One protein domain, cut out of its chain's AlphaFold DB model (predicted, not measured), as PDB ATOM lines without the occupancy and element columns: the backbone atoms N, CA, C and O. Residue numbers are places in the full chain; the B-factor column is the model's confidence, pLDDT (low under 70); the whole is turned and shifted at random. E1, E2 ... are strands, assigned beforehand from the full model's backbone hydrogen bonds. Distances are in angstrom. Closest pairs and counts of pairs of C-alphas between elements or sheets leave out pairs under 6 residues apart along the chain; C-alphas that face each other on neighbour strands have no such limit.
ATOM      1  N   LYS A 165     175.671  95.385  73.461       93.94
ATOM      2  CA  LYS A 165     176.873  95.993  74.055       93.94
ATOM      3  C   LYS A 165     177.472  97.090  73.182       93.94
ATOM      4  O   LYS A 165     177.971  96.811  72.095       93.94
ATOM      5  N   LEU A 166     177.516  98.313  73.709       94.69
ATOM      6  CA  LEU A 166     178.302  99.419  73.159       94.69
ATOM      7  C   LEU A 166     179.591  99.572  73.968       94.69
ATOM      8  O   LEU A 166     179.543  99.722  75.188       94.69
ATOM      9  N   ARG A 167     180.749  99.559  73.301       93.81
ATOM     10  CA  ARG A 167     182.051  99.812  73.934       93.81
ATOM     11  C   ARG A 167     182.526 101.224  73.625       93.81
ATOM     12  O   ARG A 167     182.498 101.650  72.475       93.81
ATOM     13  N   LEU A 168     183.009 101.905  74.655       93.81
ATOM     14  CA  LEU A 168     183.550 103.255  74.580       93.81
ATOM     15  C   LEU A 168     185.041 103.194  74.912       93.81
ATOM     16  O   LEU A 168     185.437 102.689  75.969       93.81
ATOM     17  N   GLY A 169     185.862 103.657  73.974       91.25
ATOM     18  CA  GLY A 169     187.309 103.743  74.133       91.25
ATOM     19  C   GLY A 169     187.775 105.174  74.373       91.25
ATOM     20  O   GLY A 169     187.044 106.124  74.102       91.25
ATOM     21  N   GLY A 170     188.995 105.319  74.869       89.69
ATOM     22  CA  GLY A 170     189.638 106.607  75.091       89.69
ATOM     23  C   GLY A 170     191.145 106.453  75.259       89.69
ATOM     24  O   GLY A 170     191.652 105.349  75.460       89.69
ATOM     25  N   THR A 171     191.859 107.565  75.160       87.31
ATOM     26  CA  THR A 171     193.296 107.649  75.446       87.31
ATOM     27  C   THR A 171     193.515 108.229  76.840       87.31
ATOM     28  O   THR A 171     192.615 108.839  77.423       87.31
ATOM     29  N   PHE A 172     194.715 108.055  77.384       85.31
ATOM     30  CA  PHE A 172     195.086 108.695  78.643       85.31
ATOM     31  C   PHE A 172     195.219 110.218  78.475       85.31
ATOM     32  O   PHE A 172     195.462 110.719  77.377       85.31
ATOM     33  N   ARG A 182     192.389 102.720  74.684       88.19
ATOM     34  CA  ARG A 182     192.031 101.705  75.679       88.19
ATOM     35  C   ARG A 182     190.517 101.575  75.783       88.19
ATOM     36  O   ARG A 182     189.783 102.534  75.582       88.19
ATOM     37  N   LEU A 183     190.034 100.379  76.122       92.50
ATOM     38  CA  LEU A 183     188.637 100.207  76.530       92.50
ATOM     39  C   LEU A 183     188.439 100.963  77.846       92.50
ATOM     40  O   LEU A 183     189.179 100.688  78.780       92.50
ATOM     41  N   VAL A 184     187.484 101.892  77.920       92.12
ATOM     42  CA  VAL A 184     187.228 102.715  79.120       92.12
ATOM     43  C   VAL A 184     185.926 102.299  79.793       92.12
ATOM     44  O   VAL A 184     185.883 102.092  81.007       92.12
ATOM     45  N   ALA A 185     184.869 102.162  78.994       95.25
ATOM     46  CA  ALA A 185     183.520 101.927  79.478       95.25
ATOM     47  C   ALA A 185     182.709 101.054  78.514       95.25
ATOM     48  O   ALA A 185     183.050 100.896  77.338       95.25
ATOM     49  N   SER A 186     181.609 100.492  79.009       95.50
ATOM     50  CA  SER A 186     180.612  99.847  78.157       95.50
ATOM     51  C   SER A 186     179.207 100.083  78.681       95.50
ATOM     52  O   SER A 186     178.992 100.012  79.891       95.50
ATOM     53  N   LEU A 187     178.269 100.289  77.760       96.62
ATOM     54  CA  LEU A 187     176.835 100.240  78.026       96.62
ATOM     55  C   LEU A 187     176.321  98.861  77.625       96.62
ATOM     56  O   LEU A 187     176.642  98.387  76.529       96.62
ATOM     57  N   ARG A 188     175.566  98.207  78.508       94.44
ATOM     58  CA  ARG A 188     175.061  96.845  78.281       94.44
ATOM     59  C   ARG A 188     173.573  96.773  78.565       94.44
ATOM     60  O   ARG A 188     173.152  97.166  79.644       94.44
ATOM     61  N   ALA A 189     172.794  96.275  77.615       94.00
ATOM     62  CA  ALA A 189     171.360  96.070  77.774       94.00
ATOM     63  C   ALA A 189     171.038  94.575  77.735       94.00
ATOM     64  O   ALA A 189     171.530  93.856  76.859       94.00
ATOM     65  N   GLY A 190     170.220  94.113  78.678       91.12
ATOM     66  CA  GLY A 190     169.894  92.698  78.825       91.12
ATOM     67  C   GLY A 190     168.756  92.442  79.807       91.12
ATOM     68  O   GLY A 190     168.009  93.351  80.167       91.12
ATOM     69  N   PHE A 191     168.640  91.185  80.235       88.88
ATOM     70  CA  PHE A 191     167.623  90.715  81.172       88.88
ATOM     71  C   PHE A 191     168.286  90.013  82.358       88.88
ATOM     72  O   PHE A 191     169.194  89.199  82.175       88.88
ATOM     73  N   ASN A 192     167.847  90.312  83.581       79.50
ATOM     74  CA  ASN A 192     168.263  89.563  84.771       79.50
ATOM     75  C   ASN A 192     167.761  88.112  84.700       79.50
ATOM     76  O   ASN A 192     166.807  87.820  83.985       79.50
ATOM     77  N   GLY A 193     168.378  87.195  85.450       67.81
ATOM     78  CA  GLY A 193     167.934  85.795  85.504       67.81
ATOM     79  C   GLY A 193     166.478  85.635  85.982       67.81
ATOM     80  O   GLY A 193     165.999  86.419  86.796       67.81
ATOM     81  N   GLY A 194     165.779  84.612  85.474       64.44
ATOM     82  CA  GLY A 194     164.360  84.318  85.739       64.44
ATOM     83  C   GLY A 194     163.622  83.888  84.461       64.44
ATOM     84  O   GLY A 194     164.148  84.071  83.369       64.44
ATOM     85  N   SER A 195     162.411  83.323  84.568       67.06
ATOM     86  CA  SER A 195     161.670  82.780  83.406       67.06
ATOM     87  C   SER A 195     161.292  83.817  82.340       67.06
ATOM     88  O   SER A 195     161.148  83.454  81.179       67.06
ATOM     89  N   TRP A 196     161.158  85.087  82.724       64.25
ATOM     90  CA  TRP A 196     160.929  86.218  81.811       64.25
ATOM     91  C   TRP A 196     162.022  87.292  81.917       64.25
ATOM     92  O   TRP A 196     162.058  88.219  81.116       64.25
ATOM     93  N   GLY A 197     162.927  87.140  82.892       76.12
ATOM     94  CA  GLY A 197     163.906  88.143  83.298       76.12
ATOM     95  C   GLY A 197     163.301  89.503  83.659       76.12
ATOM     96  O   GLY A 197     162.095  89.710  83.608       76.12
ATOM     97  N   THR A 198     164.147  90.439  84.071       84.44
ATOM     98  CA  THR A 198     163.773  91.860  84.177       84.44
ATOM     99  C   THR A 198     164.772  92.674  83.380       84.44
ATOM    100  O   THR A 198     165.978  92.452  83.533       84.44
ATOM    101  N   GLU A 199     164.300  93.612  82.572       91.06
ATOM    102  CA  GLU A 199     165.139  94.450  81.722       91.06
ATOM    103  C   GLU A 199     166.128  95.265  82.557       91.06
ATOM    104  O   GLU A 199     165.793  95.778  83.632       91.06
ATOM    105  N   TYR A 200     167.344  95.421  82.040       92.38
ATOM    106  CA  TYR A 200     168.308  96.368  82.574       92.38
ATOM    107  C   TYR A 200     169.099  97.095  81.490       92.38
ATOM    108  O   TYR A 200     169.320  96.585  80.391       92.38
ATOM    109  N   LEU A 201     169.596  98.271  81.869       94.75
ATOM    110  CA  LEU A 201     170.683  98.984  81.213       94.75
ATOM    111  C   LEU A 201     171.799  99.232  82.230       94.75
ATOM    112  O   LEU A 201     171.606  99.931  83.226       94.75
ATOM    113  N   ASP A 202     172.974  98.682  81.953       94.38
ATOM    114  CA  ASP A 202     174.146  98.760  82.808       94.38
ATOM    115  C   ASP A 202     175.218  99.684  82.247       94.38
ATOM    116  O   ASP A 202     175.535  99.668  81.056       94.38
ATOM    117  N   PHE A 203     175.858 100.402  83.161       95.25
ATOM    118  CA  PHE A 203     177.054 101.192  82.932       95.25
ATOM    119  C   PHE A 203     178.223 100.473  83.595       95.25
ATOM    120  O   PHE A 203     178.227 100.254  84.809       95.25
ATOM    121  N   TYR A 204     179.220 100.108  82.799       94.38
ATOM    122  CA  TYR A 204     180.451  99.480  83.265       94.38
ATOM    123  C   TYR A 204     181.639 100.405  83.031       94.38
ATOM    124  O   TYR A 204     181.758 100.988  81.953       94.38
ATOM    125  N   LEU A 205     182.548 100.458  84.003       93.56
ATOM    126  CA  LEU A 205     183.853 101.112  83.899       93.56
ATOM    127  C   LEU A 205     184.959 100.100  84.203       93.56
ATOM    128  O   LEU A 205     184.726  99.107  84.899       93.56
ATOM    129  N   ASN A 206     186.170 100.342  83.699       91.12
ATOM    130  CA  ASN A 206     187.339  99.586  84.150       91.12
ATOM    131  C   ASN A 206     187.495  99.706  85.670       91.12
ATOM    132  O   ASN A 206     187.496 100.809  86.210       91.12
ATOM    133  N   ASN A 207     187.672  98.572  86.343       84.88
ATOM    134  CA  ASN A 207     187.973  98.533  87.776       84.88
ATOM    135  C   ASN A 207     189.443  98.191  88.062       84.88
ATOM    136  O   ASN A 207     189.892  98.333  89.195       84.88
ATOM    137  N   THR A 208     190.196  97.762  87.046       87.81
ATOM    138  CA  THR A 208     191.644  97.516  87.100       87.81
ATOM    139  C   THR A 208     192.300  97.915  85.772       87.81
ATOM    140  O   THR A 208     191.618  98.234  84.797       87.81
ATOM    141  N   VAL A 209     193.630  97.811  85.683       85.69
ATOM    142  CA  VAL A 209     194.374  97.971  84.417       85.69
ATOM    143  C   VAL A 209     193.894  96.953  83.372       85.69
ATOM    144  O   VAL A 209     194.006  95.738  83.584       85.69
ATOM    145  N   ASN A 210     193.370  97.438  82.239       89.56
ATOM    146  CA  ASN A 210     192.666  96.649  81.221       89.56
ATOM    147  C   ASN A 210     193.271  96.769  79.809       89.56
ATOM    148  O   ASN A 210     192.580  97.045  78.828       89.56
ATOM    149  N   ASP A 211     194.573  96.517  79.692       84.81
ATOM    150  CA  ASP A 211     195.271  96.617  78.402       84.81
ATOM    151  C   ASP A 211     194.796  95.594  77.370       84.81
ATOM    152  O   ASP A 211     194.749  95.887  76.180       84.81
ATOM    153  N   GLY A 212     194.362  94.419  77.834       88.19
ATOM    154  CA  GLY A 212     193.787  93.368  76.993       88.19
ATOM    155  C   GLY A 212     192.357  93.643  76.523       88.19
ATOM    156  O   GLY A 212     191.774  92.783  75.870       88.19
ATOM    157  N   ARG A 213     191.770  94.803  76.867       90.44
ATOM    158  CA  ARG A 213     190.398  95.196  76.485       90.44
ATOM    159  C   ARG A 213     189.359  94.123  76.851       90.44
ATOM    160  O   ARG A 213     188.414  93.878  76.101       90.44
ATOM    161  N   SER A 214     189.559  93.472  77.997       92.06
ATOM    162  CA  SER A 214     188.721  92.384  78.496       92.06
ATOM    163  C   SER A 214     187.560  92.921  79.323       92.06
ATOM    164  O   SER A 214     187.751  93.709  80.250       92.06
ATOM    165  N   ASP A 215     186.358  92.415  79.062       90.00
ATOM    166  CA  ASP A 215     185.179  92.728  79.872       90.00
ATOM    167  C   ASP A 215     185.294  92.187  81.308       90.00
ATOM    168  O   ASP A 215     184.610  92.692  82.194       90.00
ATOM    169  N   SER A 216     186.165  91.197  81.553       91.12
ATOM    170  CA  SER A 216     186.413  90.633  82.890       91.12
ATOM    171  C   SER A 216     187.110  91.605  83.849       91.12
ATOM    172  O   SER A 216     187.144  91.364  85.050       91.12
ATOM    173  N   LYS A 217     187.682  92.690  83.315       91.38
ATOM    174  CA  LYS A 217     188.370  93.757  84.061       91.38
ATOM    175  C   LYS A 217     187.534  95.037  84.144       91.38
ATOM    176  O   LYS A 217     188.055  96.140  84.324       91.38
ATOM    177  N   MET A 218     186.230  94.897  83.935       91.38
ATOM    178  CA  MET A 218     185.259  95.966  84.086       91.38
ATOM    179  C   MET A 218     184.292  95.602  85.204       91.38
ATOM    180  O   MET A 218     183.861  94.454  85.309       91.38
ATOM    181  N   ALA A 219     183.898  96.590  85.998       90.56
ATOM    182  CA  ALA A 219     182.839  96.449  86.985       90.56
ATOM    183  C   ALA A 219     181.647  97.321  86.613       90.56
ATOM    184  O   ALA A 219     181.795  98.413  86.058       90.56
ATOM    185  N   ARG A 220     180.455  96.841  86.959       90.50
ATOM    186  CA  ARG A 220     179.230  97.624  86.862       90.50
ATOM    187  C   ARG A 220     179.262  98.736  87.907       90.50
ATOM    188  O   ARG A 220     179.430  98.459  89.093       90.50
ATOM    189  N   VAL A 221     179.062  99.974  87.473       90.38
ATOM    190  CA  VAL A 221     178.999 101.156  88.346       90.38
ATOM    191  C   VAL A 221     177.588 101.715  88.477       90.38
ATOM    192  O   VAL A 221     177.298 102.392  89.455       90.38
ATOM    193  N   MET A 222     176.697 101.407  87.534       92.31
ATOM    194  CA  MET A 222     175.281 101.758  87.617       92.31
ATOM    195  C   MET A 222     174.430 100.756  86.835       92.31
ATOM    196  O   MET A 222     174.867 100.251  85.802       92.31
ATOM    197  N   ARG A 223     173.217 100.494  87.320       91.62
ATOM    198  CA  ARG A 223     172.155  99.758  86.632       91.62
ATOM    199  C   ARG A 223     170.861 100.552  86.683       91.62
ATOM    200  O   ARG A 223     170.460 100.996  87.753       91.62
ATOM    201  N   MET A 224     170.182 100.655  85.553       93.31
ATOM    202  CA  MET A 224     168.770 101.022  85.470       93.31
ATOM    203  C   MET A 224     167.980  99.736  85.226       93.31
ATOM    204  O   MET A 224     168.293  99.018  84.285       93.31
ATOM    205  N   SER A 225     167.014  99.422  86.083       89.88
ATOM    206  CA  SER A 225     166.251  98.165  86.074       89.88
ATOM    207  C   SER A 225     164.770  98.439  85.786       89.88
ATOM    208  O   SER A 225     164.263  99.532  86.072       89.88
ATOM    209  N   TYR A 226     164.063  97.448  85.239       86.50
ATOM    210  CA  TYR A 226     162.617  97.501  85.000       86.50
ATOM    211  C   TYR A 226     161.842  97.985  86.237       86.50
ATOM    212  O   TYR A 226     162.128  97.572  87.361       86.50
ATOM    213  N   GLY A 227     160.830  98.835  86.039       84.12
ATOM    214  CA  GLY A 227     160.044  99.432  87.128       84.12
ATOM    215  C   GLY A 227     160.656 100.701  87.735       84.12
ATOM    216  O   GLY A 227     160.266 101.093  88.830       84.12
ATOM    217  N   GLY A 228     161.607 101.343  87.043       83.88
ATOM    218  CA  GLY A 228     162.138 102.662  87.414       83.88
ATOM    219  C   GLY A 228     163.195 102.648  88.522       83.88
ATOM    220  O   GLY A 228     163.396 103.668  89.176       83.88
ATOM    221  N   ARG A 229     163.861 101.508  88.753       85.44
ATOM    222  CA  ARG A 229     164.873 101.364  89.811       85.44
ATOM    223  C   ARG A 229     166.273 101.685  89.297       85.44
ATOM    224  O   ARG A 229     166.651 101.264  88.204       85.44
ATOM    225  N   VAL A 230     167.061 102.382  90.110       88.88
ATOM    226  CA  VAL A 230     168.462 102.717  89.842       88.88
ATOM    227  C   VAL A 230     169.344 102.142  90.941       88.88
ATOM    228  O   VAL A 230     169.142 102.405  92.123       88.88
ATOM    229  N   LEU A 231     170.349 101.371  90.548       86.12
ATOM    230  CA  LEU A 231     171.360 100.832  91.444       86.12
ATOM    231  C   LEU A 231     172.682 101.498  91.095       86.12
ATOM    232  O   LEU A 231     173.136 101.401  89.959       86.12
ATOM    233  N   LEU A 232     173.322 102.144  92.058       85.00
ATOM    234  CA  LEU A 232     174.678 102.663  91.926       85.00
ATOM    235  C   LEU A 232     175.628 101.663  92.590       85.00
ATOM    236  O   LEU A 232     175.446 101.335  93.757       85.00
ATOM    237  N   GLY A 233     176.608 101.156  91.844       78.31
ATOM    238  CA  GLY A 233     177.558 100.122  92.263       78.31
ATOM    239  C   GLY A 233     177.137  98.677  91.937       78.31
ATOM    240  O   GLY A 233     176.293  98.401  91.075       78.31
ATOM    241  N   THR A 234     177.745  97.712  92.631       71.69
ATOM    242  CA  THR A 234     177.587  96.265  92.382       71.69
ATOM    243  C   THR A 234     176.530  95.588  93.268       71.69
ATOM    244  O   THR A 234     176.579  94.376  93.448       71.69
ATOM    245  N   THR A 235     175.570  96.336  93.829       69.62
ATOM    246  CA  THR A 235     174.507  95.756  94.678       69.62
ATOM    247  C   THR A 235     173.521  94.878  93.901       69.62
ATOM    248  O   THR A 235     173.327  95.045  92.695       69.62
ATOM    249  N   THR A 236     172.899  93.923  94.590       77.38
ATOM    250  CA  THR A 236     171.790  93.132  94.036       77.38
ATOM    251  C   THR A 236     170.506  93.950  94.109       77.38
ATOM    252  O   THR A 236     170.296  94.652  95.094       77.38
ATOM    253  N   ASP A 237     169.669  93.857  93.076       77.25
ATOM    254  CA  ASP A 237     168.356  94.506  93.056       77.25
ATOM    255  C   ASP A 237     167.432  93.848  94.089       77.25
ATOM    256  O   ASP A 237     167.124  92.664  93.971       77.25
ATOM    257  N   ASP A 238     166.996  94.603  95.101       72.31
ATOM    258  CA  ASP A 238     166.023  94.141  96.102       72.31
ATOM    259  C   ASP A 238     164.568  94.108  95.601       72.31
ATOM    260  O   ASP A 238     163.682  93.652  96.324       72.31
ATOM    261  N   GLY A 239     164.306  94.584  94.379       75.69
ATOM    262  CA  GLY A 239     162.980  94.572  93.763       75.69
ATOM    263  C   GLY A 239     161.989  95.593  94.331       75.69
ATOM    264  O   GLY A 239     160.856  95.642  93.858       75.69
ATOM    265  N   ALA A 240     162.386  96.424  95.299       71.38
ATOM    266  CA  ALA A 240     161.490  97.340  96.006       71.38
ATOM    267  C   ALA A 240     161.953  98.803  95.954       71.38
ATOM    268  O   ALA A 240     161.139  99.705  95.751       71.38
ATOM    269  N   ASN A 241     163.249  99.059  96.131       68.69
ATOM    270  CA  ASN A 241     163.769 100.408  96.331       68.69
ATOM    271  C   ASN A 241     164.103 101.101  95.007       68.69
ATOM    272  O   ASN A 241     164.808 100.556  94.159       68.69
ATOM    273  N   ALA A 242     163.611 102.333  94.844       78.06
ATOM    274  CA  ALA A 242     163.795 103.117  93.622       78.06
ATOM    275  C   ALA A 242     165.256 103.544  93.396       78.06
ATOM    276  O   ALA A 242     165.703 103.609  92.255       78.06
ATOM    277  N   LEU A 243     166.007 103.808  94.470       81.81
ATOM    278  CA  LEU A 243     167.431 104.130  94.417       81.81
ATOM    279  C   LEU A 243     168.189 103.318  95.468       81.81
ATOM    280  O   LEU A 243     167.998 103.504  96.669       81.81
ATOM    281  N   GLN A 244     169.074 102.444  95.004       77.75
ATOM    282  CA  GLN A 244     169.999 101.686  95.838       77.75
ATOM    283  C   GLN A 244     171.409 102.220  95.593       77.75
ATOM    284  O   GLN A 244     171.862 102.292  94.450       77.75
ATOM    285  N   THR A 245     172.122 102.598  96.651       75.06
ATOM    286  CA  THR A 245     173.509 103.069  96.548       75.06
ATOM    287  C   THR A 245     174.458 102.080  97.218       75.06
ATOM    288  O   THR A 245     174.188 101.596  98.315       75.06
ATOM    289  N   TYR A 246     175.557 101.742  96.538       65.25
ATOM    290  CA  TYR A 246     176.558 100.778  96.988       65.25
ATOM    291  C   TYR A 246     177.976 101.249  96.660       65.25
ATOM    292  O   TYR A 246     178.287 101.544  95.506       65.25
ATOM    293  N   SER A 247     178.853 101.247  97.667       54.06
ATOM    294  CA  SER A 247     180.294 101.446  97.486       54.06
ATOM    295  C   SER A 247     181.036 100.108  97.638       54.06
ATOM    296  O   SER A 247     180.855  99.448  98.660       54.06
ATOM    297  N   PRO A 248     181.881  99.690  96.673       49.53
ATOM    298  CA  PRO A 248     182.621  98.425  96.740       49.53
ATOM    299  C   PRO A 248     183.724  98.363  97.808       49.53
ATOM    300  O   PRO A 248     184.214  97.276  98.100       49.53
ATOM    301  N   SER A 249     184.136  99.497  98.379       47.56
ATOM    302  CA  SER A 249     185.217  99.573  99.364       47.56
ATOM    303  C   SER A 249     184.656  99.834 100.763       47.56
ATOM    304  O   SER A 249     184.521 100.996 101.128       47.56
ATOM    305  N   GLY A 250     184.303  98.764 101.488       39.91
ATOM    306  CA  GLY A 250     184.270  98.594 102.960       39.91
ATOM    307  C   GLY A 250     183.609  99.629 103.889       39.91
ATOM    308  O   GLY A 250     182.903  99.234 104.807       39.91
ATOM    309  N   ASP A 251     183.794 100.923 103.649       39.03
ATOM    310  CA  ASP A 251     183.553 102.021 104.590       39.03
ATOM    311  C   ASP A 251     182.502 103.032 104.081       39.03
ATOM    312  O   ASP A 251     182.321 104.114 104.643       39.03
ATOM    313  N   GLY A 252     181.788 102.712 102.997       40.44
ATOM    314  CA  GLY A 252     180.719 103.558 102.465       40.44
ATOM    315  C   GLY A 252     179.416 103.404 103.250       40.44
ATOM    316  O   GLY A 252     178.736 102.388 103.132       40.44
ATOM    317  N   THR A 253     179.025 104.430 104.010       43.44
ATOM    318  CA  THR A 253     177.684 104.521 104.609       43.44
ATOM    319  C   THR A 253     176.648 104.721 103.495       43.44
ATOM    320  O   THR A 253     176.564 105.777 102.875       43.44
ATOM    321  N   GLY A 254     175.894 103.673 103.163       50.34
ATOM    322  CA  GLY A 254     174.865 103.740 102.122       50.34
ATOM    323  C   GLY A 254     173.629 104.504 102.597       50.34
ATOM    324  O   GLY A 254     173.108 104.234 103.679       50.34
ATOM    325  N   LEU A 255     173.131 105.425 101.771       60.75
ATOM    326  CA  LEU A 255     171.790 105.986 101.909       60.75
ATOM    327  C   LEU A 255     170.815 105.038 101.202       60.75
ATOM    328  O   LEU A 255     170.815 104.948  99.972       60.75
ATOM    329  N   LEU A 256     169.997 104.330 101.982       58.69
ATOM    330  CA  LEU A 256     168.885 103.539 101.461       58.69
ATOM    331  C   LEU A 256     167.603 104.371 101.546       58.69
ATOM    332  O   LEU A 256     167.100 104.611 102.648       58.69
ATOM    333  N   LEU A 257     167.089 104.802 100.391       62.28
ATOM    334  CA  LEU A 257     165.768 105.417 100.294       62.28
ATOM    335  C   LEU A 257     164.748 104.310 100.055       62.28
ATOM    336  O   LEU A 257     164.656 103.769  98.951       62.28
ATOM    337  N   VAL A 258     163.993 103.972 101.100       56.88
ATOM    338  CA  VAL A 258     162.971 102.932 101.000       56.88
ATOM    339  C   VAL A 258     161.669 103.514 100.472       56.88
ATOM    340  O   VAL A 258     161.124 104.445 101.072       56.88
ATOM    341  N   ALA A 259     161.155 102.960  99.370       46.88
ATOM    342  CA  ALA A 259     159.829 103.306  98.873       46.88
ATOM    343  C   ALA A 259     158.764 102.818  99.871       46.88
ATOM    344  O   ALA A 259     158.754 101.653 100.272       46.88
ATOM    345  N   GLY A 260     157.868 103.712 100.294       44.59
ATOM    346  CA  GLY A 260     156.724 103.342 101.125       44.59
ATOM    347  C   GLY A 260     155.754 102.474 100.324       44.59
ATOM    348  O   GLY A 260     155.043 102.979  99.460       44.59
ATOM    349  N   GLY A 261     155.743 101.163 100.573       38.12
ATOM    350  CA  GLY A 261     154.789 100.243  99.954       38.12
ATOM    351  C   GLY A 261     153.367 100.543 100.427       38.12
ATOM    352  O   GLY A 261     153.044 100.344 101.603       38.12
ATOM    353  N   ASN A 262     152.518 101.034  99.523       43.44
ATOM    354  CA  ASN A 262     151.159 101.436  99.858       43.44
ATOM    355  C   ASN A 262     150.193 100.243  99.793       43.44
ATOM    356  O   ASN A 262     149.645  99.914  98.746       43.44
ATOM    357  N   ALA A 263     150.010  99.603 100.946       39.19
ATOM    358  CA  ALA A 263     148.784  98.874 101.280       39.19
ATOM    359  C   ALA A 263     148.295  99.194 102.710       39.19
ATOM    360  O   ALA A 263     147.116  99.024 102.992       39.19
ATOM    361  N   TYR A 264     149.175  99.697 103.596       42.22
ATOM    362  CA  TYR A 264     148.861  99.984 105.008       42.22
ATOM    363  C   TYR A 264     149.646 101.185 105.594       42.22
ATOM    364  O   TYR A 264     150.098 101.127 106.737       42.22
ATOM    365  N   GLY A 265     149.885 102.247 104.809       44.19
ATOM    366  CA  GLY A 265     150.425 103.529 105.303       44.19
ATOM    367  C   GLY A 265     151.825 103.485 105.945       44.19
ATOM    368  O   GLY A 265     152.109 104.160 106.933       44.19
ATOM    369  N   ARG A 266     152.753 102.695 105.389       50.75
ATOM    370  CA  ARG A 266     154.169 102.742 105.793       50.75
ATOM    371  C   ARG A 266     154.884 103.845 105.011       50.75
ATOM    372  O   ARG A 266     155.150 103.677 103.825       50.75
ATOM    373  N   GLY A 267     155.187 104.963 105.673       53.41
ATOM    374  CA  GLY A 267     155.976 106.049 105.089       53.41
ATOM    375  C   GLY A 267     157.384 105.587 104.706       53.41
ATOM    376  O   GLY A 267     157.957 104.707 105.354       53.41
ATOM    377  N   GLY A 268     157.942 106.178 103.645       63.16
ATOM    378  CA  GLY A 268     159.327 105.930 103.249       63.16
ATOM    379  C   GLY A 268     160.302 106.226 104.394       63.16
ATOM    380  O   GLY A 268     160.023 107.046 105.277       63.16
ATOM    381  N   ALA A 269     161.439 105.532 104.394       69.94
ATOM    382  CA  ALA A 269     162.454 105.663 105.431       69.94
ATOM    383  C   ALA A 269     163.831 105.930 104.830       69.94
ATOM    384  O   ALA A 269     164.209 105.333 103.822       69.94
ATOM    385  N   VAL A 270     164.594 106.772 105.521       80.12
ATOM    386  CA  VAL A 270     166.046 106.844 105.407       80.12
ATOM    387  C   VAL A 270     166.624 105.908 106.460       80.12
ATOM    388  O   VAL A 270     166.427 106.113 107.660       80.12
ATOM    389  N   SER A 271     167.301 104.853 106.011       76.81
ATOM    390  CA  SER A 271     167.920 103.864 106.900       76.81
ATOM    391  C   SER A 271     169.427 104.050 106.976       76.81
ATOM    392  O   SER A 271     170.080 104.213 105.949       76.81
ATOM    393  N   PHE A 272     169.971 103.940 108.186       76.88
ATOM    394  CA  PHE A 272     171.405 103.916 108.448       76.88
ATOM    395  C   PHE A 272     171.769 102.555 109.055       76.88
ATOM    396  O   PHE A 272     171.189 102.139 110.062       76.88
ATOM    397  N   ALA A 273     172.712 101.839 108.450       67.75
ATOM    398  CA  ALA A 273     173.181 100.526 108.902       67.75
ATOM    399  C   ALA A 273     174.682 100.570 109.224       67.75
ATOM    400  O   ALA A 273     175.401 101.390 108.658       67.75
ATOM    401  N   ALA A 274     175.152  99.696 110.124       59.06
ATOM    402  CA  ALA A 274     176.585  99.589 110.422       59.06
ATOM    403  C   ALA A 274     177.349  98.868 109.311       59.06
ATOM    404  O   ALA A 274     178.449  99.280 108.977       59.06
ATOM    405  N   ASN A 275     176.759  97.809 108.748       51.69
ATOM    406  CA  ASN A 275     177.353  97.014 107.678       51.69
ATOM    407  C   ASN A 275     176.335  96.774 106.557       51.69
ATOM    408  O   ASN A 275     175.121  96.725 106.790       51.69
ATOM    409  N   LEU A 276     176.830  96.568 105.342       43.91
ATOM    410  CA  LEU A 276     176.028  96.211 104.176       43.91
ATOM    411  C   LEU A 276     175.173  94.954 104.427       43.91
ATOM    412  O   LEU A 276     175.670  93.961 104.953       43.91
ATOM    413  N   GLY A 277     173.893  94.984 104.040       51.34
ATOM    414  CA  GLY A 277     172.975  93.842 104.173       51.34
ATOM    415  C   GLY A 277     172.558  93.522 105.614       51.34
ATOM    416  O   GLY A 277     171.733  92.637 105.831       51.34
ATOM    417  N   SER A 278     173.094  94.249 106.601       56.78
ATOM    418  CA  SER A 278     172.647  94.155 107.988       56.78
ATOM    419  C   SER A 278     171.348  94.933 108.194       56.78
ATOM    420  O   SER A 278     171.074  95.920 107.508       56.78
ATOM    421  N   ALA A 279     170.537  94.495 109.156       67.69
ATOM    422  CA  ALA A 279     169.368  95.260 109.566       67.69
ATOM    423  C   ALA A 279     169.771  96.682 109.986       67.69
ATOM    424  O   ALA A 279     170.810  96.885 110.622       67.69
ATOM    425  N   ALA A 280     168.920  97.656 109.659       70.31
ATOM    426  CA  ALA A 280     169.155  99.055 109.994       70.31
ATOM    427  C   ALA A 280     169.468  99.233 111.494       70.31
ATOM    428  O   ALA A 280     168.841  98.620 112.362       70.31
ATOM    429  N   MET A 281     170.451 100.082 111.794       76.19
ATOM    430  CA  MET A 281     170.816 100.481 113.155       76.19
ATOM    431  C   MET A 281     170.015 101.680 113.638       76.19
ATOM    432  O   MET A 281     169.690 101.770 114.825       76.19
ATOM    433  N   SER A 282     169.673 102.574 112.718       83.81
ATOM    434  CA  SER A 282     168.744 103.664 112.949       83.81
ATOM    435  C   SER A 282     167.954 103.982 111.688       83.81
ATOM    436  O   SER A 282     168.364 103.663 110.569       83.81
ATOM    437  N   GLN A 283     166.786 104.584 111.880       84.56
ATOM    438  CA  GLN A 283     165.920 105.031 110.798       84.56
ATOM    439  C   GLN A 283     165.310 106.383 111.125       84.56
ATOM    440  O   GLN A 283     164.961 106.657 112.274       84.56
ATOM    441  N   ILE A 284     165.123 107.178 110.078       88.69
ATOM    442  CA  ILE A 284     164.195 108.301 110.066       88.69
ATOM    443  C   ILE A 284     163.094 107.923 109.085       88.69
ATOM    444  O   ILE A 284     163.378 107.701 107.907       88.69
ATOM    445  N   LYS A 285     161.856 107.786 109.561       82.50
ATOM    446  CA  LYS A 285     160.745 107.311 108.727       82.50
ATOM    447  C   LYS A 285     159.486 108.135 108.922       82.50
ATOM    448  O   LYS A 285     159.232 108.633 110.021       82.50
ATOM    449  N   GLY A 286     158.673 108.195 107.873       79.81
ATOM    450  CA  GLY A 286     157.286 108.621 108.008       79.81
ATOM    451  C   GLY A 286     156.505 107.628 108.872       79.81
ATOM    452  O   GLY A 286     156.645 106.411 108.726       79.81
ATOM    453  N   VAL A 287     155.693 108.144 109.787       77.12
ATOM    454  CA  VAL A 287     154.806 107.361 110.656       77.12
ATOM    455  C   VAL A 287     153.381 107.858 110.528       77.12
ATOM    456  O   VAL A 287     153.170 109.037 110.288       77.12
ATOM    457  N   LEU A 288     152.406 106.972 110.706       74.50
ATOM    458  CA  LEU A 288     151.010 107.370 110.861       74.50
ATOM    459  C   LEU A 288     150.799 107.837 112.301       74.50
ATOM    460  O   LEU A 288     151.150 107.105 113.234       74.50
ATOM    461  N   ASP A 289     150.245 109.036 112.472       72.50
ATOM    462  CA  ASP A 289     149.880 109.557 113.793       72.50
ATOM    463  C   ASP A 289     148.408 109.292 114.106       72.50
ATOM    464  O   ASP A 289     148.098 108.834 115.199       72.50
ATOM    465  N   ASN A 290     147.509 109.517 113.141       63.44
ATOM    466  CA  ASN A 290     146.080 109.228 113.268       63.44
ATOM    467  C   ASN A 290     145.468 108.812 111.925       63.44
ATOM    468  O   ASN A 290     145.792 109.375 110.878       63.44
ATOM    469  N   LEU A 291     144.510 107.881 111.973       56.38
ATOM    470  CA  LEU A 291     143.616 107.602 110.850       56.38
ATOM    471  C   LEU A 291     142.542 108.697 110.803       56.38
ATOM    472  O   LEU A 291     141.759 108.838 111.741       56.38
ATOM    473  N   TYR A 292     142.495 109.480 109.726       51.53
ATOM    474  CA  TYR A 292     141.440 110.475 109.539       51.53
ATOM    475  C   TYR A 292     140.080 109.773 109.378       51.53
ATOM    476  O   TYR A 292     139.834 109.091 108.379       51.53
ATOM    477  N   THR A 293     139.174 109.943 110.345       52.00
ATOM    478  CA  THR A 293     137.770 109.518 110.234       52.00
ATOM    479  C   THR A 293     137.058 110.413 109.220       52.00
ATOM    480  O   THR A 293     136.485 111.439 109.573       52.00
ATOM    481  N   GLY A 294     137.156 110.054 107.941       55.03
ATOM    482  CA  GLY A 294     136.556 110.810 106.838       55.03
ATOM    483  C   GLY A 294     137.108 110.491 105.447       55.03
ATOM    484  O   GLY A 294     136.506 110.922 104.476       55.03
ATOM    485  N   GLY A 295     138.194 109.709 105.348       49.41
ATOM    486  CA  GLY A 295     138.712 109.168 104.087       49.41
ATOM    487  C   GLY A 295     139.364 110.206 103.164       49.41
ATOM    488  O   GLY A 295     138.668 111.011 102.562       49.41
ATOM    489  N   ALA A 296     140.701 110.162 103.056       48.47
ATOM    490  CA  ALA A 296     141.494 110.389 101.826       48.47
ATOM    491  C   ALA A 296     142.980 110.705 102.099       48.47
ATOM    492  O   ALA A 296     143.789 110.536 101.192       48.47
ATOM    493  N   TYR A 297     143.367 111.127 103.314       52.00
ATOM    494  CA  TYR A 297     144.768 111.446 103.628       52.00
ATOM    495  C   TYR A 297     145.218 110.852 104.964       52.00
ATOM    496  O   TYR A 297     144.615 111.108 106.008       52.00
ATOM    497  N   ASP A 298     146.319 110.110 104.920       54.78
ATOM    498  CA  ASP A 298     147.087 109.724 106.097       54.78
ATOM    499  C   ASP A 298     147.792 110.972 106.655       54.78
ATOM    500  O   ASP A 298     148.654 111.553 105.991       54.78
ATOM    501  N   GLN A 299     147.432 111.419 107.864       64.88
ATOM    502  CA  GLN A 299     148.191 112.471 108.545       64.88
ATOM    503  C   GLN A 299     149.374 111.826 109.266       64.88
ATOM    504  O   GLN A 299     149.201 111.073 110.230       64.88
ATOM    505  N   GLY A 300     150.573 112.087 108.749       73.06
ATOM    506  CA  GLY A 300     151.791 111.438 109.207       73.06
ATOM    507  C   GLY A 300     152.752 112.361 109.945       73.06
ATOM    508  O   GLY A 300     152.857 113.549 109.641       73.06
ATOM    509  N   GLY A 301     153.475 111.774 110.890       83.56
ATOM    510  CA  GLY A 301     154.596 112.372 111.597       83.56
ATOM    511  C   GLY A 301     155.942 111.855 111.086       83.56
ATOM    512  O   GLY A 301     156.032 111.072 110.135       83.56
ATOM    513  N   LEU A 302     157.010 112.268 111.763       89.50
ATOM    514  CA  LEU A 302     158.386 111.837 111.529       89.50
ATOM    515  C   LEU A 302     158.928 111.148 112.780       89.50
ATOM    516  O   LEU A 302     159.021 111.773 113.835       89.50
ATOM    517  N   ALA A 303     159.328 109.885 112.668       90.00
ATOM    518  CA  ALA A 303     159.904 109.132 113.777       90.00
ATOM    519  C   ALA A 303     161.402 108.893 113.593       90.00
ATOM    520  O   ALA A 303     161.870 108.558 112.503       90.00
ATOM    521  N   PHE A 304     162.126 108.989 114.704       93.25
ATOM    522  CA  PHE A 304     163.538 108.666 114.842       93.25
ATOM    523  C   PHE A 304     163.656 107.377 115.641       93.25
ATOM    524  O   PHE A 304     163.238 107.305 116.800       93.25
ATOM    525  N   LEU A 305     164.226 106.350 115.023       90.19
ATOM    526  CA  LEU A 305     164.324 105.026 115.611       90.19
ATOM    527  C   LEU A 305     165.777 104.594 115.729       90.19
ATOM    528  O   LEU A 305     166.581 104.843 114.832       90.19
ATOM    529  N   THR A 306     166.100 103.897 116.815       90.06
ATOM    530  CA  THR A 306     167.413 103.279 117.016       90.06
ATOM    531  C   THR A 306     167.271 101.859 117.536       90.06
ATOM    532  O   THR A 306     166.288 101.502 118.192       90.06
ATOM    533  N   ARG A 307     168.272 101.030 117.244       85.38
ATOM    534  CA  ARG A 307     168.351  99.670 117.765       85.38
ATOM    535  C   ARG A 307     168.602  99.693 119.281       85.38
ATOM    536  O   ARG A 307     169.507 100.399 119.733       85.38
ATOM    537  N   PRO A 308     167.824  98.953 120.085       81.88
ATOM    538  CA  PRO A 308     168.109  98.775 121.503       81.88
ATOM    539  C   PRO A 308     169.471  98.122 121.740       81.88
ATOM    540  O   PRO A 308     169.959  97.325 120.935       81.88
ATOM    541  N   TYR A 309     170.080  98.447 122.877       76.00
ATOM    542  CA  TYR A 309     171.264  97.738 123.347       76.00
ATOM    543  C   TYR A 309     170.896  96.283 123.688       76.00
ATOM    544  O   TYR A 309     169.855  96.038 124.293       76.00
ATOM    545  N   GLY A 310     171.735  95.319 123.295       69.25
ATOM    546  CA  GLY A 310     171.567  93.900 123.640       69.25
ATOM    547  C   GLY A 310     170.585  93.092 122.779       69.25
ATOM    548  O   GLY A 310     170.504  91.879 122.947       69.25
ATOM    549  N   THR A 311     169.867  93.699 121.830       59.47
ATOM    550  CA  THR A 311     168.994  92.945 120.912       59.47
ATOM    551  C   THR A 311     169.751  92.505 119.657       59.47
ATOM    552  O   THR A 311     170.125  93.337 118.825       59.47
ATOM    553  N   SER A 312     169.932  91.189 119.512       53.72
ATOM    554  CA  SER A 312     170.511  90.518 118.332       53.72
ATOM    555  C   SER A 312     169.524  90.364 117.169       53.72
ATOM    556  O   SER A 312     169.916  89.968 116.075       53.72
ATOM    557  N   ALA A 313     168.238  90.647 117.396       51.53
ATOM    558  CA  ALA A 313     167.201  90.481 116.389       51.53
ATOM    559  C   ALA A 313     167.324  91.551 115.293       51.53
ATOM    560  O   ALA A 313     167.129  92.747 115.530       51.53
ATOM    561  N   ALA A 314     167.633  91.099 114.079       50.81
ATOM    562  CA  ALA A 314     167.573  91.892 112.863       50.81
ATOM    563  C   ALA A 314     166.165  92.504 112.703       50.81
ATOM    564  O   ALA A 314     165.206  91.789 112.433       50.81
ATOM    565  N   GLY A 315     166.030  93.822 112.901       58.31
ATOM    566  CA  GLY A 315     164.820  94.585 112.548       58.31
ATOM    567  C   GLY A 315     164.033  95.242 113.691       58.31
ATOM    568  O   GLY A 315     163.157  96.058 113.406       58.31
ATOM    569  N   ALA A 316     164.334  94.973 114.967       70.50
ATOM    570  CA  ALA A 316     163.618  95.605 116.084       70.50
ATOM    571  C   ALA A 316     164.169  97.013 116.389       70.50
ATOM    572  O   ALA A 316     164.974  97.207 117.298       70.50
ATOM    573  N   LEU A 317     163.758  98.010 115.606       83.31
ATOM    574  CA  LEU A 317     164.041  99.416 115.897       83.31
ATOM    575  C   LEU A 317     163.017  99.975 116.887       83.31
ATOM    576  O   LEU A 317     161.814  99.808 116.708       83.31
ATOM    577  N   THR A 318     163.500 100.666 117.918       88.12
ATOM    578  CA  THR A 318     162.653 101.349 118.903       88.12
ATOM    579  C   THR A 318     162.591 102.830 118.586       88.12
ATOM    580  O   THR A 318     163.620 103.469 118.363       88.12
ATOM    581  N   GLU A 319     161.381 103.374 118.573       91.25
ATOM    582  CA  GLU A 319     161.151 104.806 118.437       91.25
ATOM    583  C   GLU A 319     161.678 105.546 119.668       91.25
ATOM    584  O   GLU A 319     161.364 105.203 120.806       91.25
ATOM    585  N   ARG A 320     162.547 106.532 119.440       92.81
ATOM    586  CA  ARG A 320     163.161 107.348 120.497       92.81
ATOM    587  C   ARG A 320     162.562 108.738 120.554       92.81
ATOM    588  O   ARG A 320     162.464 109.312 121.635       92.81
ATOM    589  N   MET A 321     162.195 109.262 119.392       95.69
ATOM    590  CA  MET A 321     161.595 110.572 119.235       95.69
ATOM    591  C   MET A 321     160.608 110.541 118.073       95.69
ATOM    592  O   MET A 321     160.877 109.903 117.053       95.69
ATOM    593  N   ARG A 322     159.510 111.278 118.204       92.31
ATOM    594  CA  ARG A 322     158.552 111.531 117.130       92.31
ATOM    595  C   ARG A 322     158.215 113.004 117.060       92.31
ATOM    596  O   ARG A 322     158.026 113.642 118.088       92.31
ATOM    597  N   ILE A 323     158.111 113.515 115.842       93.50
ATOM    598  CA  ILE A 323     157.469 114.787 115.533       93.50
ATOM    599  C   ILE A 323     156.110 114.453 114.932       93.50
ATOM    600  O   ILE A 323     156.056 113.786 113.904       93.50
ATOM    601  N   MET A 324     155.033 114.884 115.574       88.88
ATOM    602  CA  MET A 324     153.679 114.613 115.105       88.88
ATOM    603  C   MET A 324     153.252 115.594 114.011       88.88
ATOM    604  O   MET A 324     153.779 116.705 113.917       88.88
ATOM    605  N   ASN A 325     152.216 115.240 113.256       85.62
ATOM    606  CA  ASN A 325     151.494 116.120 112.332       85.62
ATOM    607  C   ASN A 325     151.036 117.447 112.980       85.62
ATOM    608  O   ASN A 325     150.955 118.474 112.313       85.62
ATOM    609  N   THR A 326     150.768 117.451 114.289       86.50
ATOM    610  CA  THR A 326     150.388 118.637 115.080       86.50
ATOM    611  C   THR A 326     151.574 119.540 115.460       86.50
ATOM    612  O   THR A 326     151.401 120.558 116.147       86.50
ATOM    613  N   GLY A 327     152.795 119.169 115.059       88.88
ATOM    614  CA  GLY A 327     154.043 119.846 115.415       88.88
ATOM    615  C   GLY A 327     154.517 119.582 116.848       88.88
ATOM    616  O   GLY A 327     155.379 120.307 117.342       88.88
ATOM    617  N   ARG A 328     153.941 118.593 117.543       91.25
ATOM    618  CA  ARG A 328     154.393 118.154 118.874       91.25
ATOM    619  C   ARG A 328     155.587 117.218 118.762       91.25
ATOM    620  O   ARG A 328     155.674 116.445 117.814       91.25
ATOM    621  N   VAL A 329     156.479 117.273 119.741       95.75
ATOM    622  CA  VAL A 329     157.664 116.423 119.834       95.75
ATOM    623  C   VAL A 329     157.540 115.516 121.046       95.75
ATOM    624  O   VAL A 329     157.462 115.994 122.173       95.75
ATOM    625  N   LEU A 330     157.558 114.210 120.821       94.50
ATOM    626  CA  LEU A 330     157.556 113.199 121.869       94.50
ATOM    627  C   LEU A 330     158.951 112.586 121.945       94.50
ATOM    628  O   LEU A 330     159.534 112.261 120.913       94.50
ATOM    629  N   ILE A 331     159.489 112.420 123.150       95.62
ATOM    630  CA  ILE A 331     160.797 111.808 123.402       95.62
ATOM    631  C   ILE A 331     160.619 110.713 124.452       95.62
ATOM    632  O   ILE A 331     160.112 110.960 125.543       95.62
ATOM    633  N   GLY A 332     161.029 109.488 124.123       93.19
ATOM    634  CA  GLY A 332     160.896 108.326 125.007       93.19
ATOM    635  C   GLY A 332     159.465 107.791 125.175       93.19
ATOM    636  O   GLY A 332     159.259 106.881 125.971       93.19
ATOM    637  N   THR A 333     158.484 108.322 124.440       90.19
ATOM    638  CA  THR A 333     157.078 107.886 124.444       90.19
ATOM    639  C   THR A 333     156.472 108.023 123.048       90.19
ATOM    640  O   THR A 333     156.937 108.830 122.248       90.19
ATOM    641  N   THR A 334     155.428 107.244 122.769       86.94
ATOM    642  CA  THR A 334     154.581 107.371 121.570       86.94
ATOM    643  C   THR A 334     153.147 107.787 121.910       86.94
ATOM    644  O   THR A 334     152.317 107.907 121.014       86.94
ATOM    645  N   VAL A 335     152.833 107.953 123.198       89.06
ATOM    646  CA  VAL A 335     151.513 108.372 123.682       89.06
ATOM    647  C   VAL A 335     151.521 109.888 123.837       89.06
ATOM    648  O   VAL A 335     152.193 110.394 124.736       89.06
ATOM    649  N   ASP A 336     150.798 110.580 122.958       87.19
ATOM    650  CA  ASP A 336     150.584 112.031 123.012       87.19
ATOM    651  C   ASP A 336     149.577 112.372 124.113       87.19
ATOM    652  O   ASP A 336     148.502 111.773 124.188       87.19
ATOM    653  N   ASP A 337     149.917 113.341 124.959       86.50
ATOM    654  CA  ASP A 337     149.023 113.848 126.004       86.50
ATOM    655  C   ASP A 337     147.935 114.799 125.475       86.50
ATOM    656  O   ASP A 337     147.058 115.231 126.223       86.50
ATOM    657  N   GLY A 338     147.962 115.123 124.180       85.25
ATOM    658  CA  GLY A 338     146.919 115.912 123.548       85.25
ATOM    659  C   GLY A 338     147.123 117.423 123.667       85.25
ATOM    660  O   GLY A 338     146.307 118.167 123.113       85.25
ATOM    661  N   GLY A 339     148.210 117.902 124.287       82.94
ATOM    662  CA  GLY A 339     148.442 119.333 124.517       82.94
ATOM    663  C   GLY A 339     149.898 119.797 124.426       82.94
ATOM    664  O   GLY A 339     150.159 120.869 123.867       82.94
ATOM    665  N   THR A 340     150.851 119.011 124.917       84.75
ATOM    666  CA  THR A 340     152.233 119.444 125.153       84.75
ATOM    667  C   THR A 340     153.054 119.504 123.867       84.75
ATOM    668  O   THR A 340     153.070 118.584 123.056       84.75
ATOM    669  N   LYS A 341     153.786 120.609 123.661       89.94
ATOM    670  CA  LYS A 341     154.631 120.776 122.463       89.94
ATOM    671  C   LYS A 341     155.909 119.942 122.493       89.94
ATOM    672  O   LYS A 341     156.331 119.489 121.436       89.94
ATOM    673  N   VAL A 342     156.500 119.731 123.667       92.81
ATOM    674  CA  VAL A 342     157.638 118.824 123.867       92.81
ATOM    675  C   VAL A 342     157.364 117.955 125.091       92.81
ATOM    676  O   VAL A 342     157.433 118.438 126.218       92.81
ATOM    677  N   GLN A 343     157.038 116.688 124.868       91.50
ATOM    678  CA  GLN A 343     156.738 115.704 125.903       91.50
ATOM    679  C   GLN A 343     157.920 114.741 126.039       91.50
ATOM    680  O   GLN A 343     158.313 114.096 125.067       91.50
ATOM    681  N   VAL A 344     158.487 114.619 127.241       93.06
ATOM    682  CA  VAL A 344     159.609 113.707 127.513       93.06
ATOM    683  C   VAL A 344     159.205 112.689 128.573       93.06
ATOM    684  O   VAL A 344     158.916 113.057 129.708       93.06
ATOM    685  N   ALA A 345     159.222 111.404 128.225       91.12
ATOM    686  CA  ALA A 345     159.101 110.318 129.190       91.12
ATOM    687  C   ALA A 345     160.492 109.948 129.724       91.12
ATOM    688  O   ALA A 345     161.256 109.227 129.082       91.12
TER     689      ALA A 345
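This is residues 165 to 172 and 182 to 345 of the 579 residues of an uncharacterized protein of Burkholderia sp. HI2714 (UniProt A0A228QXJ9). Two strongly twisted sheets stand edge beside edge in one long ribbon, with E1 to E6 in one half and E7 to E13 in the other. The strands run across the ribbon and follow one another along it in chain order, from E1 near one end to E13 near the other, with E6 and E7 side by side in the middle. The printed part has 172 residues with thirteen named strands and no named helix; the class is all strand, though under half of the residues, 75, are in named elements. Both sheets are mixed, in the orders E1 E2 E3 E4 E5 E6 and E7 E8 E9 E10 E11 E12 E13. The whole is loose and elongated, with a radius of gyration of the C-alphas of 21.7 A and spans of 70 by 38 by 31 A.

E1, residues 165 to 170, begins at C-alpha 165 (176.873, 95.993, 74.055). E2 is residues 182 to 191, 27.3 A long; E3 199 to 206, 22.9 A; E4 218 to 225, 19.2 A; E5 229 to 232; E6 243 to 245. E7, residues 256 to 258, begins at C-alpha 256 (168.885, 103.539, 101.461). E8 is residues 269 to 272; E9 282 to 290, 23.3 A; E10 299 to 306, 22.9 A; E11 318 to 323, 14.8 A; E12 329 to 331. E13, residues 342 to 344, ends at C-alpha 344 (159.609, 113.707, 127.513). E4 bends by 59 degrees at residue 221, and E9 by 51 degrees at residue 285.

E1 is an edge strand, antiparallel to E2, with N 168 and O 185 2.9 A apart. E2 E3 E4 E5 form a meander, each strand the antiparallel neighbour of the one before; N 188 and O 202 are 2.9 A apart, N 203 and O 222 2.8 A, and N 223 and O 231 2.8 A, within hydrogen-bond range. E5 and E6 are parallel at 14 degrees, with N 244 and O 230 2.9 A apart. Between the sheets, the closest C-alphas of E6 and E7 are those of Gln 244 and Leu 256, 6.0 A apart. E7 to E12 form a second meander; its pairs within range include N 258 and O 269 at 3.1 A, N 270 and O 284 at 2.8 A, N 285 and O 303 at 3.0 A, N 304 and O 321 at 2.8 A, and N 322 and O 330 at 2.9 A. E12 and E13 are parallel at 11 degrees, with N 331 and O 343 2.8 A apart. E1 and E13 are apart.

The farthest C-alphas, of Gly 212 and Gly 339, are 70.6 A apart. Residues 173 to 181 are not printed; C-alphas 172 and 182 are 8.2 A apart across the cut. The links E3 to E4 and E10 to E11 are long. Mean pLDDT of the printed part is 77.0; 53 residues are under 70, among them 246 to 269 and 290 to 299.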